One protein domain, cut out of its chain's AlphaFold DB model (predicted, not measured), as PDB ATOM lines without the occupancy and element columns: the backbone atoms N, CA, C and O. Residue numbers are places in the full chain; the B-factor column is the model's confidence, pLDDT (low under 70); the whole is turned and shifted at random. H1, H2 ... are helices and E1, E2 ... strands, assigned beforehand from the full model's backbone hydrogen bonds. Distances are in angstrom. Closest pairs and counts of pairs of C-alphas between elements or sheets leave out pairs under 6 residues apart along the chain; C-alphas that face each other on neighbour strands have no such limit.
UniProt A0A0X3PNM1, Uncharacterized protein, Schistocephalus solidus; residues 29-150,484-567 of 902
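What this domain is: This is residues 29 to 150 and 484 to 567 of the 902 residues of an uncharacterized protein of Schistocephalus solidus (UniProt A0A0X3PNM1). A long, twisted sheet of ten strands, zigzagging from E1 to E10, has one very long helix, H1, packed along it past every strand, from E10 back to E1. H2 and H3 form a helical hairpin over one long side of this body, H2 starting at the ends of E3 and E4. The printed part has 206 residues with ten named strands, E1 to E10, then three named helices, H1 to H3; the sheet order is E1 - E2 - E3 - E4 - E5 - E6 - E7 - E8 - E9 - E10, all antiparallel. The class is mixed, helices and strands, and the whole is compact, with a radius of gyration of the C-alphas of 17.9 A and spans of 55 by 41 by 27 A.

Where its parts are: Find C-alpha 35 at (72.364, 104.627, 54.083), where E1, residues 35 to 41, begins. Next come E2 (44 to 52), E3 (59 to 65), E4 (68 to 75), E5 (83 to 89), E6 (92 to 101), E7 (104 to 111, 19.7 A), E8 (114 to 121), E9 (128 to 134) and E10 (137 to 144). Past the cut, H1, residues 484 to 523, starts at C-alpha 484 (73.190, 79.450, 10.884) and is 55.6 A long, with a kink of 35 degrees near residue 496. H2, residues 530 to 545, is 22.2 A long; H3, residues 550 to 567, is 23.9 A long and ends at C-alpha 567 (94.985, 103.362, 48.763).

How they stand to each other: The strands form a meander, each the antiparallel neighbour of the one before and a hairpin with it. Look at N 37 and O 50, 2.9 A, between edge strand E1 and E2, and at N 130 and O 142, 2.8 A, between E9 and edge strand E10. E4 bends by 94 degrees at residue 71 and E6 by 122 degrees at residue 95. H1 is on the sheet; the C-alphas of Gly 72 and Ala 509, the closest of E4 and H1, are 4.0 A apart. H1 and H2 on one face of the sheet give two layers. H2 has a height over the sheet of 11.9 A. H2 and H3 touch, closest at the C-alphas of Val 539 and Leu 556, 6.4 A. H1 and H3 only just touch, with 3 pairs of C-alphas within 8 A, closest Leu 514 and Val 562, 7.7 A. In H3 every O i to N i+4 pair is within hydrogen-bond range; in H1 32 of 36 are, in H2 11 of 12.

The domain as a whole: The C-alphas of Ile 485 and Asp 526, the two farthest apart, are 58.0 A apart. Residues 151 to 483 are not printed, and C-alphas 150 and 484 stand 10.6 A apart across that cut. Of the links printed whole, none is long. Mean pLDDT of the printed part is 82.8; look for values under 70 at residues 54 to 56, 80 to 81, 123 and 532 to 567.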
ATOM      1  N   GLU A  29      69.816 108.371  56.325       88.94
ATOM      2  CA  GLU A  29      69.576 107.035  56.879       88.94
ATOM      3  C   GLU A  29      68.119 106.629  56.626       88.94
ATOM      4  O   GLU A  29      67.185 107.357  56.972       88.94
ATOM      5  N   PHE A  30      67.918 105.465  56.014       85.38
ATOM      6  CA  PHE A  30      66.601 104.908  55.727       85.38
ATOM      7  C   PHE A  30      66.087 104.062  56.904       85.38
ATOM      8  O   PHE A  30      66.848 103.521  57.709       85.38
ATOM      9  N   LYS A  31      64.760 103.897  56.989       84.62
ATOM     10  CA  LYS A  31      64.091 103.128  58.062       84.62
ATOM     11  C   LYS A  31      64.436 101.631  58.075       84.62
ATOM     12  O   LYS A  31      64.190 100.970  59.078       84.62
ATOM     13  N   ASP A  32      64.978 101.105  56.981       80.12
ATOM     14  CA  ASP A  32      65.433  99.721  56.804       80.12
ATOM     15  C   ASP A  32      66.929  99.529  57.139       80.12
ATOM     16  O   ASP A  32      67.500  98.476  56.860       80.12
ATOM     17  N   SER A  33      67.567 100.531  57.759       80.75
ATOM     18  CA  SER A  33      69.015 100.640  58.011       80.75
ATOM     19  C   SER A  33      69.902 100.802  56.768       80.75
ATOM     20  O   SER A  33      71.128 100.771  56.890       80.75
ATOM     21  N   GLY A  34      69.315 101.049  55.592       84.44
ATOM     22  CA  GLY A  34      70.058 101.564  54.448       84.44
ATOM     23  C   GLY A  34      70.635 102.961  54.713       84.44
ATOM     24  O   GLY A  34      70.129 103.723  55.539       84.44
ATOM     25  N   ILE A  35      71.689 103.327  53.985       89.38
ATOM     26  CA  ILE A  35      72.364 104.627  54.083       89.38
ATOM     27  C   ILE A  35      72.675 105.114  52.668       89.38
ATOM     28  O   ILE A  35      73.355 104.423  51.912       89.38
ATOM     29  N   TYR A  36      72.215 106.315  52.320       91.00
ATOM     30  CA  TYR A  36      72.697 107.058  51.154       91.00
ATOM     31  C   TYR A  36      73.729 108.093  51.601       91.00
ATOM     32  O   TYR A  36      73.506 108.810  52.577       91.00
ATOM     33  N   ILE A  37      74.836 108.211  50.871       91.31
ATOM     34  CA  ILE A  37      75.811 109.294  51.014       91.31
ATOM     35  C   ILE A  37      76.155 109.799  49.613       91.31
ATOM     36  O   ILE A  37      76.721 109.064  48.804       91.31
ATOM     37  N   GLY A  38      75.827 111.055  49.324       91.06
ATOM     38  CA  GLY A  38      76.014 111.617  47.989       91.06
ATOM     39  C   GLY A  38      75.413 113.004  47.827       91.06
ATOM     40  O   GLY A  38      75.120 113.693  48.807       91.06
ATOM     41  N   GLU A  39      75.258 113.403  46.574       89.81
ATOM     42  CA  GLU A  39      74.744 114.703  46.148       89.81
ATOM     43  C   GLU A  39      73.204 114.718  46.020       89.81
ATOM     44  O   GLU A  39      72.568 113.738  45.625       89.81
ATOM     45  N   TRP A  40      72.594 115.850  46.380       88.44
ATOM     46  CA  TRP A  40      71.143 116.035  46.446       88.44
ATOM     47  C   TRP A  40      70.691 117.277  45.671       88.44
ATOM     48  O   TRP A  40      71.386 118.291  45.628       88.44
ATOM     49  N   LEU A  41      69.483 117.226  45.111       88.06
ATOM     50  CA  LEU A  41      68.766 118.380  44.567       88.06
ATOM     51  C   LEU A  41      67.256 118.122  44.662       88.06
ATOM     52  O   LEU A  41      66.814 117.018  44.361       88.06
ATOM     53  N   ASP A  42      66.476 119.120  45.081       86.00
ATOM     54  CA  ASP A  42      65.005 119.065  45.153       86.00
ATOM     55  C   ASP A  42      64.465 117.780  45.823       86.00
ATOM     56  O   ASP A  42      63.662 117.036  45.258       86.00
ATOM     57  N   GLU A  43      64.981 117.502  47.029       86.44
ATOM     58  CA  GLU A  43      64.698 116.320  47.873       86.44
ATOM     59  C   GLU A  43      65.051 114.952  47.247       86.44
ATOM     60  O   GLU A  43      64.671 113.903  47.767       86.44
ATOM     61  N   LYS A  44      65.822 114.937  46.153       89.56
ATOM     62  CA  LYS A  44      66.182 113.735  45.386       89.56
ATOM     63  C   LYS A  44      67.694 113.556  45.256       89.56
ATOM     64  O   LYS A  44      68.441 114.529  45.182       89.56
ATOM     65  N   ALA A  45      68.133 112.303  45.160       89.62
ATOM     66  CA  ALA A  45      69.510 111.954  44.815       89.62
ATOM     67  C   ALA A  45      69.830 112.383  43.369       89.62
ATOM     68  O   ALA A  45      69.125 112.000  42.430       89.62
ATOM     69  N   VAL A  46      70.882 113.186  43.187       90.62
ATOM     70  CA  VAL A  46      71.303 113.747  41.890       90.62
ATOM     71  C   VAL A  46      72.813 113.941  41.901       90.62
ATOM     72  O   VAL A  46      73.327 114.546  42.828       90.62
ATOM     73  N   GLY A  47      73.520 113.514  40.854       89.38
ATOM     74  CA  GLY A  47      74.985 113.583  40.821       89.38
ATOM     75  C   GLY A  47      75.609 112.303  41.365       89.38
ATOM     76  O   GLY A  47      75.083 111.218  41.119       89.38
ATOM     77  N   LEU A  48      76.747 112.386  42.049       90.94
ATOM     78  CA  LEU A  48      77.467 111.192  42.505       90.94
ATOM     79  C   LEU A  48      77.062 110.776  43.925       90.94
ATOM     80  O   LEU A  48      76.958 111.604  44.831       90.94
ATOM     81  N   GLY A  49      76.838 109.472  44.117       91.19
ATOM     82  CA  GLY A  49      76.394 108.930  45.399       91.19
ATOM     83  C   GLY A  49      76.552 107.418  45.551       91.19
ATOM     84  O   GLY A  49      76.457 106.641  44.596       91.19
ATOM     85  N   LEU A  50      76.768 107.018  46.799       92.19
ATOM     86  CA  LEU A  50      76.827 105.647  47.292       92.19
ATOM     87  C   LEU A  50      75.542 105.359  48.069       92.19
ATOM     88  O   LEU A  50      75.145 106.158  48.917       92.19
ATOM     89  N   ILE A  51      74.911 104.212  47.818       90.38
ATOM     90  CA  ILE A  51      73.833 103.696  48.664       90.38
ATOM     91  C   ILE A  51      74.157 102.277  49.116       90.38
ATOM     92  O   ILE A  51      74.393 101.380  48.307       90.38
ATOM     93  N   THR A  52      74.131 102.067  50.426       86.81
ATOM     94  CA  THR A  52      74.044 100.739  51.030       86.81
ATOM     95  C   THR A  52      72.586 100.489  51.370       86.81
ATOM     96  O   THR A  52      71.957 101.328  52.014       86.81
ATOM     97  N   LYS A  53      72.033  99.348  50.968       76.12
ATOM     98  CA  LYS A  53      70.750  98.868  51.506       76.12
ATOM     99  C   LYS A  53      71.028  98.084  52.796       76.12
ATOM    100  O   LYS A  53      72.102  98.236  53.383       76.12
ATOM    101  N   ASP A  54      70.094  97.253  53.257       69.19
ATOM    102  CA  ASP A  54      70.391  96.343  54.368       69.19
ATOM    103  C   ASP A  54      71.593  95.417  54.054       69.19
ATOM    104  O   ASP A  54      72.015  95.251  52.902       69.19
ATOM    105  N   LYS A  55      72.136  94.775  55.098       59.66
ATOM    106  CA  LYS A  55      73.340  93.921  55.030       59.66
ATOM    107  C   LYS A  55      73.240  92.730  54.058       59.66
ATOM    108  O   LYS A  55      74.252  92.091  53.793       59.66
ATOM    109  N   SER A  56      72.052  92.414  53.545       61.94
ATOM    110  CA  SER A  56      71.784  91.340  52.584       61.94
ATOM    111  C   SER A  56      71.496  91.844  51.160       61.94
ATOM    112  O   SER A  56      71.740  91.115  50.196       61.94
ATOM    113  N   GLN A  57      71.012  93.082  51.014       72.81
ATOM    114  CA  GLN A  57      70.612  93.660  49.727       72.81
ATOM    115  C   GLN A  57      71.776  94.268  48.926       72.81
ATOM    116  O   GLN A  57      71.734  94.227  47.698       72.81
ATOM    117  N   GLY A  58      72.827  94.768  49.586       83.19
ATOM    118  CA  GLY A  58      74.084  95.170  48.936       83.19
ATOM    119  C   GLY A  58      74.314  96.671  48.751       83.19
ATOM    120  O   GLY A  58      73.680  97.503  49.400       83.19
ATOM    121  N   GLU A  59      75.286  97.003  47.897       89.19
ATOM    122  CA  GLU A  59      75.784  98.369  47.691       89.19
ATOM    123  C   GLU A  59      75.748  98.756  46.206       89.19
ATOM    124  O   GLU A  59      76.237  98.011  45.354       89.19
ATOM    125  N   TYR A  60      75.226  99.949  45.912       91.81
ATOM    126  CA  TYR A  60      75.358 100.620  44.619       91.81
ATOM    127  C   TYR A  60      76.218 101.880  44.757       91.81
ATOM    128  O   TYR A  60      76.114 102.623  45.733       91.81
ATOM    129  N   THR A  61      77.049 102.140  43.750       91.81
ATOM    130  CA  THR A  61      77.947 103.301  43.688       91.81
ATOM    131  C   THR A  61      78.001 103.869  42.279       91.81
ATOM    132  O   THR A  61      78.391 103.163  41.347       91.81
ATOM    133  N   GLY A  62      77.641 105.143  42.113       92.75
ATOM    134  CA  GLY A  62      77.714 105.803  40.814       92.75
ATOM    135  C   GLY A  62      76.858 107.060  40.695       92.75
ATOM    136  O   GLY A  62      76.680 107.813  41.653       92.75
ATOM    137  N   LEU A  63      76.374 107.287  39.476       92.50
ATOM    138  CA  LEU A  63      75.644 108.466  39.030       92.50
ATOM    139  C   LEU A  63      74.127 108.305  39.209       92.50
ATOM    140  O   LEU A  63      73.527 107.341  38.729       92.50
ATOM    141  N   TRP A  64      73.521 109.323  39.816       92.38
ATOM    142  CA  TRP A  64      72.096 109.466  40.092       92.38
ATOM    143  C   TRP A  64      71.473 110.594  39.271       92.38
ATOM    144  O   TRP A  64      72.082 111.649  39.074       92.38
ATOM    145  N   GLU A  65      70.225 110.408  38.849       90.31
ATOM    146  CA  GLU A  65      69.435 111.432  38.167       90.31
ATOM    147  C   GLU A  65      67.991 111.430  38.683       90.31
ATOM    148  O   GLU A  65      67.300 110.415  38.639       90.31
ATOM    149  N   ALA A  66      67.543 112.582  39.193       87.50
ATOM    150  CA  ALA A  66      66.191 112.824  39.708       87.50
ATOM    151  C   ALA A  66      65.649 111.777  40.716       87.50
ATOM    152  O   ALA A  66      64.434 111.592  40.814       87.50
ATOM    153  N   GLY A  67      66.531 111.140  41.496       87.12
ATOM    154  CA  GLY A  67      66.195 110.118  42.496       87.12
ATOM    155  C   GLY A  67      66.416 108.663  42.061       87.12
ATOM    156  O   GLY A  67      66.231 107.774  42.888       87.12
ATOM    157  N   SER A  68      66.841 108.417  40.818       89.38
ATOM    158  CA  SER A  68      67.069 107.075  40.258       89.38
ATOM    159  C   SER A  68      68.546 106.817  39.948       89.38
ATOM    160  O   SER A  68      69.278 107.738  39.575       89.38
ATOM    161  N   GLU A  69      68.978 105.557  40.031       92.50
ATOM    162  CA  GLU A  69      70.276 105.101  39.525       92.50
ATOM    163  C   GLU A  69      70.344 105.265  37.992       92.50
ATOM    164  O   GLU A  69      69.393 104.906  37.293       92.50
ATOM    165  N   LYS A  70      71.467 105.777  37.460       93.31
ATOM    166  CA  LYS A  70      71.663 106.029  36.013       93.31
ATOM    167  C   LYS A  70      72.868 105.305  35.410       93.31
ATOM    168  O   LYS A  70      72.773 104.735  34.326       93.31
ATOM    169  N   SER A  71      74.019 105.323  36.081       94.50
ATOM    170  CA  SER A  71      75.225 104.611  35.626       94.50
ATOM    171  C   SER A  71      76.159 104.364  36.804       94.50
ATOM    172  O   SER A  71      76.530 105.306  37.498       94.50
ATOM    173  N   GLY A  72      76.506 103.108  37.074       93.25
ATOM    174  CA  GLY A  72      77.276 102.768  38.269       93.25
ATOM    175  C   GLY A  72      77.460 101.273  38.493       93.25
ATOM    176  O   GLY A  72      76.935 100.440  37.746       93.25
ATOM    177  N   VAL A  73      78.217 100.959  39.542       92.25
ATOM    178  CA  VAL A  73      78.580  99.597  39.938       92.25
ATOM    179  C   VAL A  73      77.721  99.135  41.112       92.25
ATOM    180  O   VAL A  73      77.627  99.833  42.125       92.25
ATOM    181  N   PHE A  74      77.134  97.943  40.985       91.06
ATOM    182  CA  PHE A  74      76.395  97.252  42.046       91.06
ATOM    183  C   PHE A  74      77.140  95.990  42.488       91.06
ATOM    184  O   PHE A  74      77.556  95.187  41.648       91.06
ATOM    185  N   LEU A  75      77.265  95.799  43.803       87.56
ATOM    186  CA  LEU A  75      77.935  94.664  44.442       87.56
ATOM    187  C   LEU A  75      76.940  93.861  45.294       87.56
ATOM    188  O   LEU A  75      76.320  94.402  46.214       87.56
ATOM    189  N   TRP A  76      76.813  92.558  45.019       84.06
ATOM    190  CA  TRP A  76      75.957  91.654  45.797       84.06
ATOM    191  C   TRP A  76      76.744  90.996  46.948       84.06
ATOM    192  O   TRP A  76      77.681  90.245  46.678       84.06
ATOM    193  N   PRO A  77      76.355  91.182  48.225       76.75
ATOM    194  CA  PRO A  77      77.107  90.650  49.368       76.75
ATOM    195  C   PRO A  77      76.947  89.130  49.508       76.75
ATOM    196  O   PRO A  77      77.872  88.429  49.904       76.75
ATOM    197  N   ASN A  78      75.778  88.610  49.129       74.38
ATOM    198  CA  ASN A  78      75.411  87.198  49.254       74.38
ATOM    199  C   ASN A  78      75.851  86.327  48.059       74.38
ATOM    200  O   ASN A  78      75.478  85.156  47.988       74.38
ATOM    201  N   ALA A  79      76.595  86.880  47.095       71.12
ATOM    202  CA  ALA A  79      77.021  86.174  45.888       71.12
ATOM    203  C   ALA A  79      78.481  86.545  45.543       71.12
ATOM    204  O   ALA A  79      78.726  87.618  44.990       71.12
ATOM    205  N   PRO A  80      79.473  85.696  45.875       67.00
ATOM    206  CA  PRO A  80      80.884  86.059  45.765       67.00
ATOM    207  C   PRO A  80      81.288  86.322  44.309       67.00
ATOM    208  O   PRO A  80      81.048  85.510  43.420       67.00
ATOM    209  N   GLY A  81      81.905  87.477  44.062       69.12
ATOM    210  CA  GLY A  81      82.282  87.907  42.713       69.12
ATOM    211  C   GLY A  81      81.099  88.260  41.803       69.12
ATOM    212  O   GLY A  81      81.308  88.397  40.602       69.12
ATOM    213  N   ALA A  82      79.873  88.392  42.330       83.25
ATOM    214  CA  ALA A  82      78.742  88.917  41.575       83.25
ATOM    215  C   ALA A  82      78.744  90.454  41.595       83.25
ATOM    216  O   ALA A  82      78.585  91.075  42.649       83.25
ATOM    217  N   MET A  83      78.901  91.060  40.421       88.44
ATOM    218  CA  MET A  83      78.937  92.514  40.236       88.44
ATOM    219  C   MET A  83      78.348  92.914  38.883       88.44
ATOM    220  O   MET A  83      78.474  92.177  37.903       88.44
ATOM    221  N   TYR A  84      77.706  94.080  38.828       92.56
ATOM    222  CA  TYR A  84      77.218  94.682  37.589       92.56
ATOM    223  C   TYR A  84      77.821  96.065  37.417       92.56
ATOM    224  O   TYR A  84      77.746  96.877  38.335       92.56
ATOM    225  N   GLU A  85      78.349  96.330  36.229       93.19
ATOM    226  CA  GLU A  85      78.974  97.587  35.837       93.19
ATOM    227  C   GLU A  85      78.285  98.075  34.554       93.19
ATOM    228  O   GLU A  85      78.366  97.410  33.518       93.19
ATOM    229  N   GLY A  86      77.576  99.204  34.598       95.50
ATOM    230  CA  GLY A  86      76.896  99.719  33.408       95.50
ATOM    231  C   GLY A  86      75.779 100.718  33.680       95.50
ATOM    232  O   GLY A  86      75.794 101.448  34.676       95.50
ATOM    233  N   GLU A  87      74.826 100.755  32.755       96.06
ATOM    234  CA  GLU A  87      73.663 101.646  32.742       96.06
ATOM    235  C   GLU A  87      72.483 101.094  33.567       96.06
ATOM    236  O   GLU A  87      72.268  99.883  33.699       96.06
ATOM    237  N   TRP A  88      71.716 102.014  34.151       94.88
ATOM    238  CA  TRP A  88      70.587 101.734  35.037       94.88
ATOM    239  C   TRP A  88      69.396 102.623  34.676       94.88
ATOM    240  O   TRP A  88      69.564 103.757  34.226       94.88
ATOM    241  N   ALA A  89      68.182 102.114  34.896       92.69
ATOM    242  CA  ALA A  89      66.962 102.913  34.866       92.69
ATOM    243  C   ALA A  89      65.892 102.283  35.766       92.69
ATOM    244  O   ALA A  89      65.726 101.062  35.774       92.69
ATOM    245  N   SER A  90      65.142 103.113  36.498       87.31
ATOM    246  CA  SER A  90      64.044 102.676  37.381       87.31
ATOM    247  C   SER A  90      64.451 101.540  38.334       87.31
ATOM    248  O   SER A  90      63.753 100.532  38.451       87.31
ATOM    249  N   ASN A  91      65.626 101.682  38.962       86.38
ATOM    250  CA  ASN A  91      66.220 100.724  39.900       86.38
ATOM    251  C   ASN A  91      66.501  99.319  39.316       86.38
ATOM    252  O   ASN A  91      66.738  98.376  40.073       86.38
ATOM    253  N   ARG A  92      66.508  99.169  37.981       91.19
ATOM    254  CA  ARG A  92      66.858  97.936  37.253       91.19
ATOM    255  C   ARG A  92      68.015  98.161  36.282       91.19
ATOM    256  O   ARG A  92      68.241  99.276  35.807       91.19
ATOM    257  N   ARG A  93      68.727  97.084  35.940       93.31
ATOM    258  CA  ARG A  93      69.779  97.105  34.909       93.31
ATOM    259  C   ARG A  93      69.134  97.289  33.537       93.31
ATOM    260  O   ARG A  93      68.290  96.480  33.137       93.31
ATOM    261  N   ASN A  94      69.497  98.359  32.836       94.88
ATOM    262  CA  ASN A  94      68.843  98.774  31.596       94.88
ATOM    263  C   ASN A  94      69.798  99.645  30.771       94.88
ATOM    264  O   ASN A  94      70.376 100.582  31.309       94.88
ATOM    265  N   GLY A  95      69.958  99.337  29.484       95.56
ATOM    266  CA  GLY A  95      71.029  99.891  28.654       95.56
ATOM    267  C   GLY A  95      72.204  98.919  28.521       95.56
ATOM    268  O   GLY A  95      72.012  97.702  28.501       95.56
ATOM    269  N   PHE A  96      73.417  99.428  28.369       97.25
ATOM    270  CA  PHE A  96      74.629  98.637  28.157       97.25
ATOM    271  C   PHE A  96      75.382  98.365  29.466       97.25
ATOM    272  O   PHE A  96      75.484  99.231  30.335       97.25
ATOM    273  N   GLY A  97      75.950  97.163  29.604       95.38
ATOM    274  CA  GLY A  97      76.773  96.834  30.768       95.38
ATOM    275  C   GLY A  97      77.348  95.420  30.786       95.38
ATOM    276  O   GLY A  97      77.138  94.608  29.878       95.38
ATOM    277  N   VAL A  98      78.077  95.140  31.861       94.12
ATOM    278  CA  VAL A  98      78.776  93.887  32.144       94.12
ATOM    279  C   VAL A  98      78.267  93.327  33.473       94.12
ATOM    280  O   VAL A  98      78.228  94.029  34.477       94.12
ATOM    281  N   PHE A  99      77.869  92.056  33.483       92.38
ATOM    282  CA  PHE A  99      77.471  91.307  34.672       92.38
ATOM    283  C   PHE A  99      78.426  90.129  34.875       92.38
ATOM    284  O   PHE A  99      78.341  89.125  34.162       92.38
ATOM    285  N   ASN A 100      79.320  90.251  35.851       88.69
ATOM    286  CA  ASN A 100      80.252  89.196  36.241       88.69
ATOM    287  C   ASN A 100      79.663  88.418  37.421       88.69
ATOM    288  O   ASN A 100      79.027  89.017  38.291       88.69
ATOM    289  N   ARG A 101      79.868  87.097  37.470       82.75
ATOM    290  CA  ARG A 101      79.527  86.267  38.631       82.75
ATOM    291  C   ARG A 101      80.370  84.997  38.693       82.75
ATOM    292  O   ARG A 101      80.174  84.109  37.866       82.75
ATOM    293  N   GLU A 102      81.166  84.864  39.758       75.31
ATOM    294  CA  GLU A 102      81.953  83.680  40.175       75.31
ATOM    295  C   GLU A 102      82.917  83.114  39.113       75.31
ATOM    296  O   GLU A 102      84.132  83.130  39.281       75.31
ATOM    297  N   ASP A 103      82.334  82.560  38.055       76.81
ATOM    298  CA  ASP A 103      82.909  81.661  37.064       76.81
ATOM    299  C   ASP A 103      82.565  82.081  35.625       76.81
ATOM    300  O   ASP A 103      83.066  81.462  34.684       76.81
ATOM    301  N   TRP A 104      81.651  83.042  35.447       85.12
ATOM    302  CA  TRP A 104      81.106  83.456  34.156       85.12
ATOM    303  C   TRP A 104      80.795  84.954  34.086       85.12
ATOM    304  O   TRP A 104      80.464  85.593  35.087       85.12
ATOM    305  N   ALA A 105      80.815  85.487  32.864       90.31
ATOM    306  CA  ALA A 105      80.487  86.873  32.552       90.31
ATOM    307  C   ALA A 105      79.401  86.963  31.467       90.31
ATOM    308  O   ALA A 105      79.346  86.149  30.539       90.31
ATOM    309  N   ILE A 106      78.538  87.972  31.579       93.38
ATOM    310  CA  ILE A 106      77.533  88.357  30.582       93.38
ATOM    311  C   ILE A 106      77.767  89.820  30.202       93.38
ATOM    312  O   ILE A 106      77.749  90.689  31.066       93.38
ATOM    313  N   MET A 107      77.956  90.106  28.915       94.19
ATOM    314  CA  MET A 107      78.237  91.447  28.390       94.19
ATOM    315  C   MET A 107      77.260  91.781  27.264       94.19
ATOM    316  O   MET A 107      77.095  90.971  26.351       94.19
ATOM    317  N   GLY A 108      76.639  92.961  27.289       95.69
ATOM    318  CA  GLY A 108      75.764  93.404  26.200       95.69
ATOM    319  C   GLY A 108      74.676  94.376  26.643       95.69
ATOM    320  O   GLY A 108      74.888  95.193  27.540       95.69
ATOM    321  N   LYS A 109      73.506  94.283  25.999       96.19
ATOM    322  CA  LYS A 109      72.347  95.143  26.270       96.19
ATOM    323  C   LYS A 109      71.330  94.462  27.184       96.19
ATOM    324  O   LYS A 109      70.765  93.418  26.840       96.19
ATOM    325  N   PHE A 110      71.043  95.114  28.300       95.94
ATOM    326  CA  PHE A 110      70.037  94.760  29.288       95.94
ATOM    327  C   PHE A 110      68.771  95.600  29.096       95.94
ATOM    328  O   PHE A 110      68.840  96.764  28.700       95.94
ATOM    329  N   VAL A 111      67.619  95.005  29.385       95.06
ATOM    330  CA  VAL A 111      66.320  95.671  29.526       95.06
ATOM    331  C   VAL A 111      65.610  94.984  30.686       95.06
ATOM    332  O   VAL A 111      65.517  93.758  30.699       95.06
ATOM    333  N   ASP A 112      65.134  95.759  31.663       91.38
ATOM    334  CA  ASP A 112      64.387  95.247  32.819       91.38
ATOM    335  C   ASP A 112      65.065  94.056  33.526       91.38
ATOM    336  O   ASP A 112      64.450  93.020  33.767       91.38
ATOM    337  N   ASP A 113      66.355  94.211  33.850       91.81
ATOM    338  CA  ASP A 113      67.249  93.201  34.445       91.81
ATOM    339  C   ASP A 113      67.634  91.993  33.572       91.81
ATOM    340  O   ASP A 113      68.565  91.262  33.933       91.81
ATOM    341  N   PHE A 114      67.016  91.799  32.407       93.25
ATOM    342  CA  PHE A 114      67.347  90.707  31.491       93.25
ATOM    343  C   PHE A 114      68.271  91.172  30.363       93.25
ATOM    344  O   PHE A 114      68.030  92.191  29.719       93.25
ATOM    345  N   ILE A 115      69.316  90.394  30.059       94.69
ATOM    346  CA  ILE A 115      70.043  90.567  28.794       94.69
ATOM    347  C   ILE A 115      69.115  90.236  27.615       94.69
ATOM    348  O   ILE A 115      68.328  89.289  27.676       94.69
ATOM    349  N   THR A 116      69.236  91.019  26.543       94.00
ATOM    350  CA  THR A 116      68.487  90.881  25.281       94.00
ATOM    351  C   THR A 116      69.391  90.497  24.107       94.00
ATOM    352  O   THR A 116      69.019  89.659  23.291       94.00
ATOM    353  N   MET A 117      70.598  91.067  24.041       94.69
ATOM    354  CA  MET A 117      71.607  90.834  23.000       94.69
ATOM    355  C   MET A 117      73.003  90.930  23.614       94.69
ATOM    356  O   MET A 117      73.263  91.870  24.371       94.69
ATOM    357  N   GLY A 118      73.910  90.014  23.262       95.12
ATOM    358  CA  GLY A 118      75.314  90.097  23.670       95.12
ATOM    359  C   GLY A 118      76.028  88.749  23.748       95.12
ATOM    360  O   GLY A 118      75.751  87.834  22.970       95.12
ATOM    361  N   VAL A 119      76.952  88.633  24.702       94.88
ATOM    362  CA  VAL A 119      77.809  87.457  24.915       94.88
ATOM    363  C   VAL A 119      77.697  86.961  26.355       94.88
ATOM    364  O   VAL A 119      77.724  87.751  27.295       94.88
ATOM    365  N   LYS A 120      77.622  85.639  26.529       93.44
ATOM    366  CA  LYS A 120      77.702  84.928  27.812       93.44
ATOM    367  C   LYS A 120      78.826  83.899  27.746       93.44
ATOM    368  O   LYS A 120      78.698  82.915  27.021       93.44
ATOM    369  N   GLY A 121      79.913  84.112  28.484       90.38
ATOM    370  CA  GLY A 121      81.103  83.252  28.472       90.38
ATOM    371  C   GLY A 121      81.418  82.653  29.839       90.38
ATOM    372  O   GLY A 121      81.017  83.208  30.861       90.38
ATOM    373  N   LYS A 122      82.146  81.530  29.857       82.62
ATOM    374  CA  LYS A 122      82.741  80.973  31.078       82.62
ATOM    375  C   LYS A 122      84.269  81.057  31.027       82.62
ATOM    376  O   LYS A 122      84.911  80.220  30.397       82.62
ATOM    377  N   ASP A 123      84.809  82.018  31.763       69.75
ATOM    378  CA  ASP A 123      86.209  82.428  31.936       69.75
ATOM    379  C   ASP A 123      87.288  81.354  31.725       69.75
ATOM    380  O   ASP A 123      88.222  81.543  30.950       69.75
ATOM    381  N   ASN A 124      87.161  80.200  32.384       70.44
ATOM    382  CA  ASN A 124      88.175  79.141  32.347       70.44
ATOM    383  C   ASN A 124      88.024  78.169  31.152       70.44
ATOM    384  O   ASN A 124      88.583  77.073  31.188       70.44
ATOM    385  N   THR A 125      87.225  78.495  30.129       78.94
ATOM    386  CA  THR A 125      86.906  77.586  29.009       78.94
ATOM    387  C   THR A 125      86.617  78.329  27.703       78.94
ATOM    388  O   THR A 125      86.174  79.471  27.715       78.94
ATOM    389  N   ALA A 126      86.716  77.634  26.564       81.38
ATOM    390  CA  ALA A 126      86.207  78.127  25.277       81.38
ATOM    391  C   ALA A 126      84.660  78.212  25.202       81.38
ATOM    392  O   ALA A 126      84.114  78.590  24.165       81.38
ATOM    393  N   ALA A 127      83.938  77.850  26.273       87.25
ATOM    394  CA  ALA A 127      82.482  77.817  26.284       87.25
ATOM    395  C   ALA A 127      81.892  79.234  26.342       87.25
ATOM    396  O   ALA A 127      82.000  79.932  27.356       87.25
ATOM    397  N   ARG A 128      81.230  79.644  25.258       92.69
ATOM    398  CA  ARG A 128      80.571  80.949  25.132       92.69
ATOM    399  C   ARG A 128      79.359  80.874  24.211       92.69
ATOM    400  O   ARG A 128      79.391  80.181  23.199       92.69
ATOM    401  N   PHE A 129      78.315  81.619  24.544       94.88
ATOM    402  CA  PHE A 129      77.172  81.873  23.677       94.88
ATOM    403  C   PHE A 129      77.165  83.346  23.261       94.88
ATOM    404  O   PHE A 129      77.287  84.231  24.108       94.88
ATOM    405  N   GLU A 130      77.029  83.593  21.965       95.06
ATOM    406  CA  GLU A 130      77.049  84.907  21.324       95.06
ATOM    407  C   GLU A 130      75.740  85.029  20.531       95.06
ATOM    408  O   GLU A 130      75.532  84.300  19.557       95.06
ATOM    409  N   GLY A 131      74.801  85.869  20.978       95.50
ATOM    410  CA  GLY A 131      73.460  85.866  20.393       95.50
ATOM    411  C   GLY A 131      72.410  86.758  21.051       95.50
ATOM    412  O   GLY A 131      72.690  87.615  21.895       95.50
ATOM    413  N   ARG A 132      71.167  86.501  20.641       95.12
ATOM    414  CA  ARG A 132      69.928  87.001  21.229       95.12
ATOM    415  C   ARG A 132      69.497  86.132  22.405       95.12
ATOM    416  O   ARG A 132      69.537  84.898  22.352       95.12
ATOM    417  N   PHE A 133      69.002  86.806  23.431       95.12
ATOM    418  CA  PHE A 133      68.440  86.223  24.635       95.12
ATOM    419  C   PHE A 133      66.954  86.581  24.760       95.12
ATOM    420  O   PHE A 133      66.505  87.633  24.303       95.12
ATOM    421  N   GLU A 134      66.198  85.708  25.414       93.44
ATOM    422  CA  GLU A 134      64.803  85.907  25.798       93.44
ATOM    423  C   GLU A 134      64.665  85.510  27.271       93.44
ATOM    424  O   GLU A 134      65.097  84.427  27.670       93.44
ATOM    425  N   ASN A 135      64.148  86.412  28.111       90.44
ATOM    426  CA  ASN A 135      64.096  86.240  29.573       90.44
ATOM    427  C   ASN A 135      65.461  85.849  30.198       90.44
ATOM    428  O   ASN A 135      65.532  85.088  31.163       90.44
ATOM    429  N   GLY A 136      66.570  86.338  29.621       88.81
ATOM    430  CA  GLY A 136      67.945  86.026  30.041       88.81
ATOM    431  C   GLY A 136      68.476  84.642  29.627       88.81
ATOM    432  O   GLY A 136      69.613  84.299  29.968       88.81
ATOM    433  N   LEU A 137      67.696  83.852  28.884       92.44
ATOM    434  CA  LEU A 137      68.082  82.547  28.337       92.44
ATOM    435  C   LEU A 137      68.434  82.670  26.842       92.44
ATOM    436  O   LEU A 137      67.855  83.517  26.166       92.44
ATOM    437  N   PRO A 138      69.349  81.847  26.292       94.75
ATOM    438  CA  PRO A 138      69.590  81.792  24.848       94.75
ATOM    439  C   PRO A 138      68.301  81.558  24.046       94.75
ATOM    440  O   PRO A 138      67.503  80.685  24.403       94.75
ATOM    441  N   ALA A 139      68.132  82.320  22.961       95.50
ATOM    442  CA  ALA A 139      66.996  82.222  22.038       95.50
ATOM    443  C   ALA A 139      67.450  82.024  20.578       95.50
ATOM    444  O   ALA A 139      66.920  81.175  19.864       95.50
ATOM    445  N   PHE A 140      68.476  82.753  20.131       96.06
ATOM    446  CA  PHE A 140      69.040  82.606  18.785       96.06
ATOM    447  C   PHE A 140      70.500  83.055  18.757       96.06
ATOM    448  O   PHE A 140      70.819  84.090  19.335       96.06
ATOM    449  N   GLY A 141      71.391  82.310  18.103       96.00
ATOM    450  CA  GLY A 141      72.802  82.702  18.002       96.00
ATOM    451  C   GLY A 141      73.775  81.533  17.919       96.00
ATOM    452  O   GLY A 141      73.408  80.416  17.542       96.00
ATOM    453  N   VAL A 142      75.030  81.797  18.286       96.38
ATOM    454  CA  VAL A 142      76.165  80.876  18.162       96.38
ATOM    455  C   VAL A 142      76.650  80.426  19.545       96.38
ATOM    456  O   VAL A 142      77.048  81.244  20.366       96.38
ATOM    457  N   GLU A 143      76.656  79.118  19.802       94.56
ATOM    458  CA  GLU A 143      77.278  78.491  20.976       94.56
ATOM    459  C   GLU A 143      78.615  77.864  20.556       94.56
ATOM    460  O   GLU A 143      78.656  76.947  19.736       94.56
ATOM    461  N   THR A 144      79.715  78.347  21.129       92.81
ATOM    462  CA  THR A 144      80.995  77.626  21.168       92.81
ATOM    463  C   THR A 144      80.988  76.747  22.417       92.81
ATOM    464  O   THR A 144      80.715  77.235  23.515       92.81
ATOM    465  N   TYR A 145      81.273  75.456  22.273       87.88
ATOM    466  CA  TYR A 145      81.346  74.516  23.391       87.88
ATOM    467  C   TYR A 145      82.715  74.557  24.080       87.88
ATOM    468  O   TYR A 145      83.705  75.002  23.505       87.88
ATOM    469  N   GLY A 146      82.791  74.032  25.306       80.88
ATOM    470  CA  GLY A 146      84.050  73.946  26.057       80.88
ATOM    471  C   GLY A 146      85.123  73.067  25.398       80.88
ATOM    472  O   GLY A 146      86.298  73.270  25.671       80.88
ATOM    473  N   ASP A 147      84.727  72.144  24.514       76.81
ATOM    474  CA  ASP A 147      85.621  71.356  23.654       76.81
ATOM    475  C   ASP A 147      86.090  72.094  22.387       76.81
ATOM    476  O   ASP A 147      86.954  71.578  21.694       76.81
ATOM    477  N   GLY A 148      85.535  73.269  22.066       82.62
ATOM    478  CA  GLY A 148      85.825  74.029  20.841       82.62
ATOM    479  C   GLY A 148      84.869  73.762  19.668       82.62
ATOM    480  O   GLY A 148      84.911  74.480  18.669       82.62
ATOM    481  N   GLY A 149      83.970  72.772  19.766       88.12
ATOM    482  CA  GLY A 149      82.901  72.586  18.782       88.12
ATOM    483  C   GLY A 149      81.964  73.801  18.718       88.12
ATOM    484  O   GLY A 149      81.902  74.593  19.656       88.12
ATOM    485  N   ILE A 150      81.178  73.933  17.647       93.25
ATOM    486  CA  ILE A 150      80.282  75.087  17.440       93.25
ATOM    487  C   ILE A 150      78.862  74.622  17.093       93.25
ATOM    488  O   ILE A 150      78.673  73.649  16.361       93.25
ATOM    489  N   ALA A 484      71.821  79.489  10.363       96.50
ATOM    490  CA  ALA A 484      73.190  79.450  10.884       96.50
ATOM    491  C   ALA A 484      74.122  80.510  10.260       96.50
ATOM    492  O   ALA A 484      75.139  80.841  10.869       96.50
ATOM    493  N   ILE A 485      73.800  81.025   9.069       95.88
ATOM    494  CA  ILE A 485      74.457  82.191   8.460       95.88
ATOM    495  C   ILE A 485      73.948  83.465   9.141       95.88
ATOM    496  O   ILE A 485      74.755  84.192   9.712       95.88
ATOM    497  N   GLU A 486      72.628  83.649   9.220       95.38
ATOM    498  CA  GLU A 486      71.977  84.769   9.919       95.38
ATOM    499  C   GLU A 486      72.488  84.929  11.367       95.38
ATOM    500  O   GLU A 486      72.880  86.019  11.781       95.38
ATOM    501  N   ALA A 487      72.582  83.830  12.125       94.56
ATOM    502  CA  ALA A 487      73.129  83.829  13.484       94.56
ATOM    503  C   ALA A 487      74.586  84.324  13.556       94.56
ATOM    504  O   ALA A 487      74.970  84.966  14.531       94.56
ATOM    505  N   ARG A 488      75.409  84.048  12.536       93.88
ATOM    506  CA  ARG A 488      76.807  84.513  12.467       93.88
ATOM    507  C   ARG A 488      76.907  85.966  12.019       93.88
ATOM    508  O   ARG A 488      77.763  86.681  12.525       93.88
ATOM    509  N   GLU A 489      76.035  86.400  11.115       92.94
ATOM    510  CA  GLU A 489      75.957  87.788  10.651       92.94
ATOM    511  C   GLU A 489      75.476  88.723  11.770       92.94
ATOM    512  O   GLU A 489      76.039  89.800  11.955       92.94
ATOM    513  N   GLN A 490      74.521  88.287  12.600       89.94
ATOM    514  CA  GLN A 490      74.143  89.003  13.826       89.94
ATOM    515  C   GLN A 490      75.320  89.109  14.812       89.94
ATOM    516  O   GLN A 490      75.529  90.180  15.393       89.94
ATOM    517  N   VAL A 491      76.120  88.042  14.965       86.31
ATOM    518  CA  VAL A 491      77.334  88.048  15.802       86.31
ATOM    519  C   VAL A 491      78.385  89.029  15.281       86.31
ATOM    520  O   VAL A 491      78.868  89.852  16.057       86.31
ATOM    521  N   SER A 492      78.714  88.991  13.988       85.00
ATOM    522  CA  SER A 492      79.773  89.833  13.414       85.00
ATOM    523  C   SER A 492      79.401  91.312  13.280       85.00
ATOM    524  O   SER A 492      80.297  92.149  13.335       85.00
ATOM    525  N   SER A 493      78.116  91.645  13.115       83.81
ATOM    526  CA  SER A 493      77.667  93.031  12.907       83.81
ATOM    527  C   SER A 493      77.137  93.716  14.170       83.81
ATOM    528  O   SER A 493      77.531  94.841  14.461       83.81
ATOM    529  N   THR A 494      76.253  93.063  14.934       89.06
ATOM    530  CA  THR A 494      75.540  93.718  16.051       89.06
ATOM    531  C   THR A 494      76.170  93.439  17.409       89.06
ATOM    532  O   THR A 494      76.243  94.328  18.254       89.06
ATOM    533  N   ILE A 495      76.648  92.215  17.641       91.38
ATOM    534  CA  ILE A 495      77.074  91.799  18.984       91.38
ATOM    535  C   ILE A 495      78.452  92.360  19.345       91.38
ATOM    536  O   ILE A 495      78.657  92.699  20.508       91.38
ATOM    537  N   LEU A 496      79.359  92.546  18.379       88.81
ATOM    538  CA  LEU A 496      80.641  93.220  18.628       88.81
ATOM    539  C   LEU A 496      80.432  94.676  19.086       88.81
ATOM    540  O   LEU A 496      80.890  95.036  20.167       88.81
ATOM    541  N   ASP A 497      79.638  95.459  18.348       92.44
ATOM    542  CA  ASP A 497      79.236  96.828  18.717       92.44
ATOM    543  C   ASP A 497      78.559  96.889  20.102       92.44
ATOM    544  O   ASP A 497      78.869  97.751  20.926       92.44
ATOM    545  N   TYR A 498      77.678  95.932  20.411       94.44
ATOM    546  CA  TYR A 498      77.005  95.859  21.711       94.44
ATOM    547  C   TYR A 498      77.960  95.483  22.857       94.44
ATOM    548  O   TYR A 498      77.767  95.949  23.979       94.44
ATOM    549  N   VAL A 499      78.989  94.667  22.602       92.88
ATOM    550  CA  VAL A 499      80.032  94.320  23.584       92.88
ATOM    551  C   VAL A 499      81.017  95.473  23.783       92.88
ATOM    552  O   VAL A 499      81.441  95.714  24.912       92.88
ATOM    553  N   GLU A 500      81.358  96.223  22.737       93.06
ATOM    554  CA  GLU A 500      82.172  97.440  22.848       93.06
ATOM    555  C   GLU A 500      81.438  98.523  23.651       93.06
ATOM    556  O   GLU A 500      82.001  99.068  24.601       93.06
ATOM    557  N   LYS A 501      80.148  98.750  23.368       95.62
ATOM    558  CA  LYS A 501      79.285  99.645  24.159       95.62
ATOM    559  C   LYS A 501      79.122  99.177  25.604       95.62
ATOM    560  O   LYS A 501      79.228  99.996  26.510       95.62
ATOM    561  N   ALA A 502      78.951  97.874  25.843       95.69
ATOM    562  CA  ALA A 502      78.914  97.303  27.191       95.69
ATOM    563  C   ALA A 502      80.211  97.542  27.976       95.69
ATOM    564  O   ALA A 502      80.153  97.938  29.137       95.69
ATOM    565  N   LYS A 503      81.378  97.363  27.345       93.12
ATOM    566  CA  LYS A 503      82.682  97.647  27.967       93.12
ATOM    567  C   LYS A 503      82.886  99.140  28.230       93.12
ATOM    568  O   LYS A 503      83.386  99.498  29.290       93.12
ATOM    569  N   ALA A 504      82.466 100.009  27.309       93.25
ATOM    570  CA  ALA A 504      82.522 101.458  27.500       93.25
ATOM    571  C   ALA A 504      81.603 101.926  28.646       93.25
ATOM    572  O   ALA A 504      82.024 102.734  29.471       93.25
ATOM    573  N   ALA A 505      80.384 101.384  28.735       94.38
ATOM    574  CA  ALA A 505      79.435 101.663  29.812       94.38
ATOM    575  C   ALA A 505      79.898 101.116  31.173       94.38
ATOM    576  O   ALA A 505      79.731 101.784  32.190       94.38
ATOM    577  N   ALA A 506      80.527  99.937  31.206       92.31
ATOM    578  CA  ALA A 506      81.158  99.404  32.413       92.31
ATOM    579  C   ALA A 506      82.339 100.276  32.873       92.31
ATOM    580  O   ALA A 506      82.437 100.603  34.052       92.31
ATOM    581  N   ALA A 507      83.191 100.729  31.947       87.38
ATOM    582  CA  ALA A 507      84.313 101.611  32.265       87.38
ATOM    583  C   ALA A 507      83.853 102.966  32.837       87.38
ATOM    584  O   ALA A 507      84.394 103.414  33.846       87.38
ATOM    585  N   THR A 508      82.828 103.605  32.256       89.94
ATOM    586  CA  THR A 508      82.284 104.864  32.802       89.94
ATOM    587  C   THR A 508      81.547 104.655  34.124       89.94
ATOM    588  O   THR A 508      81.711 105.463  35.034       89.94
ATOM    589  N   ALA A 509      80.808 103.553  34.284       91.50
ATOM    590  CA  ALA A 509      80.210 103.164  35.561       91.50
ATOM    591  C   ALA A 509      81.268 102.934  36.659       91.50
ATOM    592  O   ALA A 509      81.052 103.324  37.807       91.50
ATOM    593  N   SER A 510      82.417 102.348  36.308       86.31
ATOM    594  CA  SER A 510      83.551 102.131  37.211       86.31
ATOM    595  C   SER A 510      84.237 103.447  37.605       86.31
ATOM    596  O   SER A 510      84.471 103.673  38.794       86.31
ATOM    597  N   GLU A 511      84.443 104.383  36.661       84.56
ATOM    598  CA  GLU A 511      84.870 105.757  36.987       84.56
ATOM    599  C   GLU A 511      83.905 106.421  37.985       84.56
ATOM    600  O   GLU A 511      84.343 106.930  39.016       84.56
ATOM    601  N   TYR A 512      82.591 106.369  37.732       88.62
ATOM    602  CA  TYR A 512      81.592 106.951  38.635       88.62
ATOM    603  C   TYR A 512      81.537 106.256  40.003       88.62
ATOM    604  O   TYR A 512      81.303 106.924  41.010       88.62
ATOM    605  N   SER A 513      81.784 104.943  40.075       88.06
ATOM    606  CA  SER A 513      81.910 104.230  41.351       88.06
ATOM    607  C   SER A 513      83.101 104.748  42.157       88.06
ATOM    608  O   SER A 513      82.938 105.097  43.325       88.06
ATOM    609  N   LEU A 514      84.279 104.864  41.537       84.00
ATOM    610  CA  LEU A 514      85.484 105.387  42.186       84.00
ATOM    611  C   LEU A 514      85.299 106.842  42.644       84.00
ATOM    612  O   LEU A 514      85.567 107.152  43.804       84.00
ATOM    613  N   GLU A 515      84.772 107.715  41.782       82.56
ATOM    614  CA  GLU A 515      84.520 109.128  42.103       82.56
ATOM    615  C   GLU A 515      83.492 109.292  43.243       82.56
ATOM    616  O   GLU A 515      83.684 110.123  44.136       82.56
ATOM    617  N   ALA A 516      82.441 108.463  43.285       87.56
ATOM    618  CA  ALA A 516      81.494 108.439  44.401       87.56
ATOM    619  C   ALA A 516      82.154 107.963  45.711       87.56
ATOM    620  O   ALA A 516      81.954 108.577  46.759       87.56
ATOM    621  N   ARG A 517      82.980 106.907  45.668       86.62
ATOM    622  CA  ARG A 517      83.715 106.387  46.840       86.62
ATOM    623  C   ARG A 517      84.697 107.407  47.415       86.62
ATOM    624  O   ARG A 517      84.832 107.493  48.637       86.62
ATOM    625  N   GLU A 518      85.353 108.194  46.564       82.00
ATOM    626  CA  GLU A 518      86.201 109.306  46.999       82.00
ATOM    627  C   GLU A 518      85.390 110.421  47.670       82.00
ATOM    628  O   GLU A 518      85.757 110.846  48.764       82.00
ATOM    629  N   LEU A 519      84.267 110.852  47.079       84.19
ATOM    630  CA  LEU A 519      83.403 111.887  47.665       84.19
ATOM    631  C   LEU A 519      82.849 111.466  49.035       84.19
ATOM    632  O   LEU A 519      82.837 112.271  49.965       84.19
ATOM    633  N   VAL A 520      82.450 110.200  49.193       86.19
ATOM    634  CA  VAL A 520      82.036 109.654  50.497       86.19
ATOM    635  C   VAL A 520      83.163 109.774  51.522       86.19
ATOM    636  O   VAL A 520      82.905 110.173  52.654       86.19
ATOM    637  N   ARG A 521      84.410 109.481  51.130       82.38
ATOM    638  CA  ARG A 521      85.575 109.554  52.024       82.38
ATOM    639  C   ARG A 521      85.995 110.992  52.355       82.38
ATOM    640  O   ARG A 521      86.420 111.240  53.477       82.38
ATOM    641  N   GLU A 522      85.862 111.930  51.418       82.62
ATOM    642  CA  GLU A 522      86.092 113.365  51.656       82.62
ATOM    643  C   GLU A 522      85.064 113.940  52.647       82.62
ATOM    644  O   GLU A 522      85.405 114.760  53.497       82.62
ATOM    645  N   MET A 523      83.805 113.500  52.548       82.44
ATOM    646  CA  MET A 523      82.702 113.974  53.389       82.44
ATOM    647  C   MET A 523      82.634 113.284  54.760       82.44
ATOM    648  O   MET A 523      82.261 113.925  55.741       82.44
ATOM    649  N   TYR A 524      82.975 111.994  54.832       85.88
ATOM    650  CA  TYR A 524      82.898 111.166  56.040       85.88
ATOM    651  C   TYR A 524      84.115 110.218  56.127       85.88
ATOM    652  O   TYR A 524      83.999 109.039  55.782       85.88
ATOM    653  N   PRO A 525      85.286 110.697  56.596       84.19
ATOM    654  CA  PRO A 525      86.512 109.892  56.662       84.19
ATOM    655  C   PRO A 525      86.390 108.615  57.506       84.19
ATOM    656  O   PRO A 525      87.006 107.604  57.172       84.19
ATOM    657  N   ASP A 526      85.563 108.654  58.556       83.31
ATOM    658  CA  ASP A 526      85.321 107.539  59.484       83.31
ATOM    659  C   ASP A 526      84.297 106.508  58.958       83.31
ATOM    660  O   ASP A 526      84.028 105.503  59.619       83.31
ATOM    661  N   PHE A 527      83.679 106.743  57.792       83.69
ATOM    662  CA  PHE A 527      82.666 105.840  57.241       83.69
ATOM    663  C   PHE A 527      83.305 104.648  56.517       83.69
ATOM    664  O   PHE A 527      83.815 104.761  55.399       83.69
ATOM    665  N   GLU A 528      83.221 103.469  57.137       79.44
ATOM    666  CA  GLU A 528      83.592 102.206  56.500       79.44
ATOM    667  C   GLU A 528      82.658 101.884  55.321       79.44
ATOM    668  O   GLU A 528      81.482 101.582  55.511       79.44
ATOM    669  N   GLN A 529      83.188 101.889  54.096       80.38
ATOM    670  CA  GLN A 529      82.432 101.531  52.892       80.38
ATOM    671  C   GLN A 529      82.346  99.998  52.757       80.38
ATOM    672  O   GLN A 529      83.370  99.361  52.476       80.38
ATOM    673  N   PRO A 530      81.172  99.362  52.945       74.19
ATOM    674  CA  PRO A 530      81.089  97.905  53.020       74.19
ATOM    675  C   PRO A 530      81.406  97.217  51.687       74.19
ATOM    676  O   PRO A 530      81.943  96.115  51.708       74.19
ATOM    677  N   GLY A 531      81.192  97.868  50.539       71.06
ATOM    678  CA  GLY A 531      81.616  97.358  49.232       71.06
ATOM    679  C   GLY A 531      83.119  97.103  49.114       71.06
ATOM    680  O   GLY A 531      83.518  96.152  48.445       71.06
ATOM    681  N   VAL A 532      83.958  97.874  49.818       69.62
ATOM    682  CA  VAL A 532      85.407  97.609  49.874       69.62
ATOM    683  C   VAL A 532      85.673  96.321  50.653       69.62
ATOM    684  O   VAL A 532      86.408  95.466  50.168       69.62
ATOM    685  N   LYS A 533      84.992  96.113  51.788       67.69
ATOM    686  CA  LYS A 533      85.082  94.862  52.562       67.69
ATOM    687  C   LYS A 533      84.556  93.658  51.775       67.69
ATOM    688  O   LYS A 533      85.185  92.608  51.795       67.69
ATOM    689  N   TYR A 534      83.470  93.812  51.010       68.94
ATOM    690  CA  TYR A 534      82.990  92.762  50.104       68.94
ATOM    691  C   TYR A 534      84.046  92.414  49.045       68.94
ATOM    692  O   TYR A 534      84.295  91.235  48.814       68.94
ATOM    693  N   LEU A 535      84.713  93.404  48.437       65.62
ATOM    694  CA  LEU A 535      85.804  93.163  47.484       65.62
ATOM    695  C   LEU A 535      87.028  92.509  48.148       65.62
ATOM    696  O   LEU A 535      87.615  91.601  47.563       65.62
ATOM    697  N   GLU A 536      87.394  92.903  49.369       66.69
ATOM    698  CA  GLU A 536      88.491  92.302  50.141       66.69
ATOM    699  C   GLU A 536      88.208  90.844  50.538       66.69
ATOM    700  O   GLU A 536      89.067  89.977  50.343       66.69
ATOM    701  N   ASP A 537      87.003  90.535  51.026       62.56
ATOM    702  CA  ASP A 537      86.604  89.163  51.348       62.56
ATOM    703  C   ASP A 537      86.409  88.312  50.080       62.56
ATOM    704  O   ASP A 537      86.791  87.141  50.072       62.56
ATOM    705  N   ILE A 538      85.943  88.889  48.964       62.19
ATOM    706  CA  ILE A 538      85.965  88.233  47.646       62.19
ATOM    707  C   ILE A 538      87.413  87.917  47.236       62.19
ATOM    708  O   ILE A 538      87.705  86.772  46.894       62.19
ATOM    709  N   VAL A 539      88.350  88.867  47.332       62.50
ATOM    710  CA  VAL A 539      89.789  88.654  47.061       62.50
ATOM    711  C   VAL A 539      90.371  87.561  47.970       62.50
ATOM    712  O   VAL A 539      91.145  86.723  47.499       62.50
ATOM    713  N   ARG A 540      89.994  87.528  49.253       62.06
ATOM    714  CA  ARG A 540      90.413  86.506  50.228       62.06
ATOM    715  C   ARG A 540      89.876  85.119  49.860       62.06
ATOM    716  O   ARG A 540      90.660  84.177  49.783       62.06
ATOM    717  N   MET A 541      88.578  84.998  49.589       54.66
ATOM    718  CA  MET A 541      87.921  83.735  49.225       54.66
ATOM    719  C   MET A 541      88.387  83.215  47.859       54.66
ATOM    720  O   MET A 541      88.633  82.019  47.694       54.66
ATOM    721  N   MET A 542      88.596  84.100  46.882       52.31
ATOM    722  CA  MET A 542      89.105  83.733  45.558       52.31
ATOM    723  C   MET A 542      90.512  83.125  45.621       52.31
ATOM    724  O   MET A 542      90.745  82.102  44.975       52.31
ATOM    725  N   ARG A 543      91.418  83.666  46.457       55.94
ATOM    726  CA  ARG A 543      92.764  83.090  46.698       55.94
ATOM    727  C   ARG A 543      92.738  81.668  47.278       55.94
ATOM    728  O   ARG A 543      93.740  80.964  47.154       55.94
ATOM    729  N   VAL A 544      91.639  81.267  47.921       52.84
ATOM    730  CA  VAL A 544      91.430  79.906  48.449       52.84
ATOM    731  C   VAL A 544      90.837  78.985  47.379       52.84
ATOM    732  O   VAL A 544      91.229  77.825  47.294       52.84
ATOM    733  N   SER A 545      89.936  79.493  46.531       53.50
ATOM    734  CA  SER A 545      89.213  78.674  45.549       53.50
ATOM    735  C   SER A 545      89.987  78.347  44.266       53.50
ATOM    736  O   SER A 545      89.837  77.231  43.769       53.50
ATOM    737  N   ARG A 546      90.775  79.273  43.681       54.28
ATOM    738  CA  ARG A 546      91.522  79.034  42.417       54.28
ATOM    739  C   ARG A 546      92.838  79.818  42.305       54.28
ATOM    740  O   ARG A 546      93.071  80.797  43.006       54.28
ATOM    741  N   ARG A 547      93.697  79.372  41.379       48.81
ATOM    742  CA  ARG A 547      94.904  80.056  40.871       48.81
ATOM    743  C   ARG A 547      95.002  79.836  39.354       48.81
ATOM    744  O   ARG A 547      94.533  78.797  38.889       48.81
ATOM    745  N   GLY A 548      95.638  80.745  38.608       51.88
ATOM    746  CA  GLY A 548      96.041  80.502  37.215       51.88
ATOM    747  C   GLY A 548      94.919  80.570  36.175       51.88
ATOM    748  O   GLY A 548      94.815  79.687  35.326       51.88
ATOM    749  N   SER A 549      94.072  81.601  36.227       51.19
ATOM    750  CA  SER A 549      93.177  81.963  35.115       51.19
ATOM    751  C   SER A 549      93.353  83.452  34.805       51.19
ATOM    752  O   SER A 549      93.393  84.244  35.746       51.19
ATOM    753  N   PRO A 550      93.472  83.860  33.527       48.06
ATOM    754  CA  PRO A 550      93.853  85.227  33.172       48.06
ATOM    755  C   PRO A 550      92.746  86.248  33.454       48.06
ATOM    756  O   PRO A 550      93.049  87.378  33.815       48.06
ATOM    757  N   THR A 551      91.468  85.872  33.344       47.56
ATOM    758  CA  THR A 551      90.346  86.759  33.698       47.56
ATOM    759  C   THR A 551      90.095  86.778  35.201       47.56
ATOM    760  O   THR A 551      89.803  87.834  35.745       47.56
ATOM    761  N   PHE A 552      90.307  85.656  35.900       50.31
ATOM    762  CA  PHE A 552      90.373  85.625  37.363       50.31
ATOM    763  C   PHE A 552      91.492  86.541  37.865       50.31
ATOM    764  O   PHE A 552      91.270  87.328  38.776       50.31
ATOM    765  N   GLU A 553      92.676  86.496  37.251       54.41
ATOM    766  CA  GLU A 553      93.785  87.387  37.583       54.41
ATOM    767  C   GLU A 553      93.489  88.833  37.178       54.41
ATOM    768  O   GLU A 553      93.791  89.712  37.971       54.41
ATOM    769  N   ALA A 554      92.804  89.101  36.061       55.44
ATOM    770  CA  ALA A 554      92.362  90.448  35.687       55.44
ATOM    771  C   ALA A 554      91.255  91.013  36.601       55.44
ATOM    772  O   ALA A 554      91.273  92.200  36.900       55.44
ATOM    773  N   ALA A 555      90.322  90.195  37.094       51.66
ATOM    774  CA  ALA A 555      89.280  90.609  38.039       51.66
ATOM    775  C   ALA A 555      89.838  90.761  39.463       51.66
ATOM    776  O   ALA A 555      89.519  91.719  40.163       51.66
ATOM    777  N   LEU A 556      90.741  89.864  39.874       61.12
ATOM    778  CA  LEU A 556      91.531  89.989  41.097       61.12
ATOM    779  C   LEU A 556      92.453  91.214  41.028       61.12
ATOM    780  O   LEU A 556      92.654  91.868  42.045       61.12
ATOM    781  N   GLN A 557      93.012  91.533  39.856       61.22
ATOM    782  CA  GLN A 557      93.852  92.708  39.633       61.22
ATOM    783  C   GLN A 557      93.027  93.988  39.556       61.22
ATOM    784  O   GLN A 557      93.402  94.942  40.213       61.22
ATOM    785  N   SER A 558      91.861  93.987  38.909       57.03
ATOM    786  CA  SER A 558      90.898  95.091  38.969       57.03
ATOM    787  C   SER A 558      90.466  95.359  40.413       57.03
ATOM    788  O   SER A 558      90.599  96.479  40.889       57.03
ATOM    789  N   ALA A 559      90.087  94.331  41.182       55.62
ATOM    790  CA  ALA A 559      89.784  94.485  42.604       55.62
ATOM    791  C   ALA A 559      90.995  95.005  43.404       55.62
ATOM    792  O   ALA A 559      90.846  95.927  44.203       55.62
ATOM    793  N   LYS A 560      92.207  94.478  43.162       59.88
ATOM    794  CA  LYS A 560      93.448  95.001  43.763       59.88
ATOM    795  C   LYS A 560      93.764  96.431  43.330       59.88
ATOM    796  O   LYS A 560      94.348  97.122  44.143       59.88
ATOM    797  N   ASP A 561      93.449  96.872  42.115       57.28
ATOM    798  CA  ASP A 561      93.758  98.213  41.596       57.28
ATOM    799  C   ASP A 561      92.654  99.230  41.897       57.28
ATOM    800  O   ASP A 561      92.949 100.414  42.005       57.28
ATOM    801  N   VAL A 562      91.425  98.787  42.162       55.97
ATOM    802  CA  VAL A 562      90.403  99.560  42.878       55.97
ATOM    803  C   VAL A 562      90.864  99.767  44.321       55.97
ATOM    804  O   VAL A 562      90.977 100.905  44.760       55.97
ATOM    805  N   ILE A 563      91.237  98.698  45.037       59.06
ATOM    806  CA  ILE A 563      91.757  98.781  46.414       59.06
ATOM    807  C   ILE A 563      93.052  99.614  46.465       59.06
ATOM    808  O   ILE A 563      93.162 100.536  47.265       59.06
ATOM    809  N   ALA A 564      94.018  99.367  45.579       56.38
ATOM    810  CA  ALA A 564      95.289 100.084  45.513       56.38
ATOM    811  C   ALA A 564      95.167 101.464  44.852       56.38
ATOM    812  O   ALA A 564      96.037 102.302  45.049       56.38
ATOM    813  N   GLY A 565      94.130 101.727  44.060       52.69
ATOM    814  CA  GLY A 565      93.798 103.052  43.529       52.69
ATOM    815  C   GLY A 565      93.210 103.931  44.623       52.69
ATOM    816  O   GLY A 565      93.711 105.029  44.851       52.69
ATOM    817  N   VAL A 566      92.255 103.388  45.387       51.28
ATOM    818  CA  VAL A 566      91.776 103.976  46.644       51.28
ATOM    819  C   VAL A 566      92.963 104.233  47.578       51.28
ATOM    820  O   VAL A 566      93.158 105.381  47.958       51.28
ATOM    821  N   ILE A 567      93.812 103.232  47.868       51.91
ATOM    822  CA  ILE A 567      94.985 103.362  48.763       51.91
ATOM    823  C   ILE A 567      96.030 104.370  48.247       51.91
ATOM    824  O   ILE A 567      96.486 105.200  49.031       51.91
TER     825      ILE A 567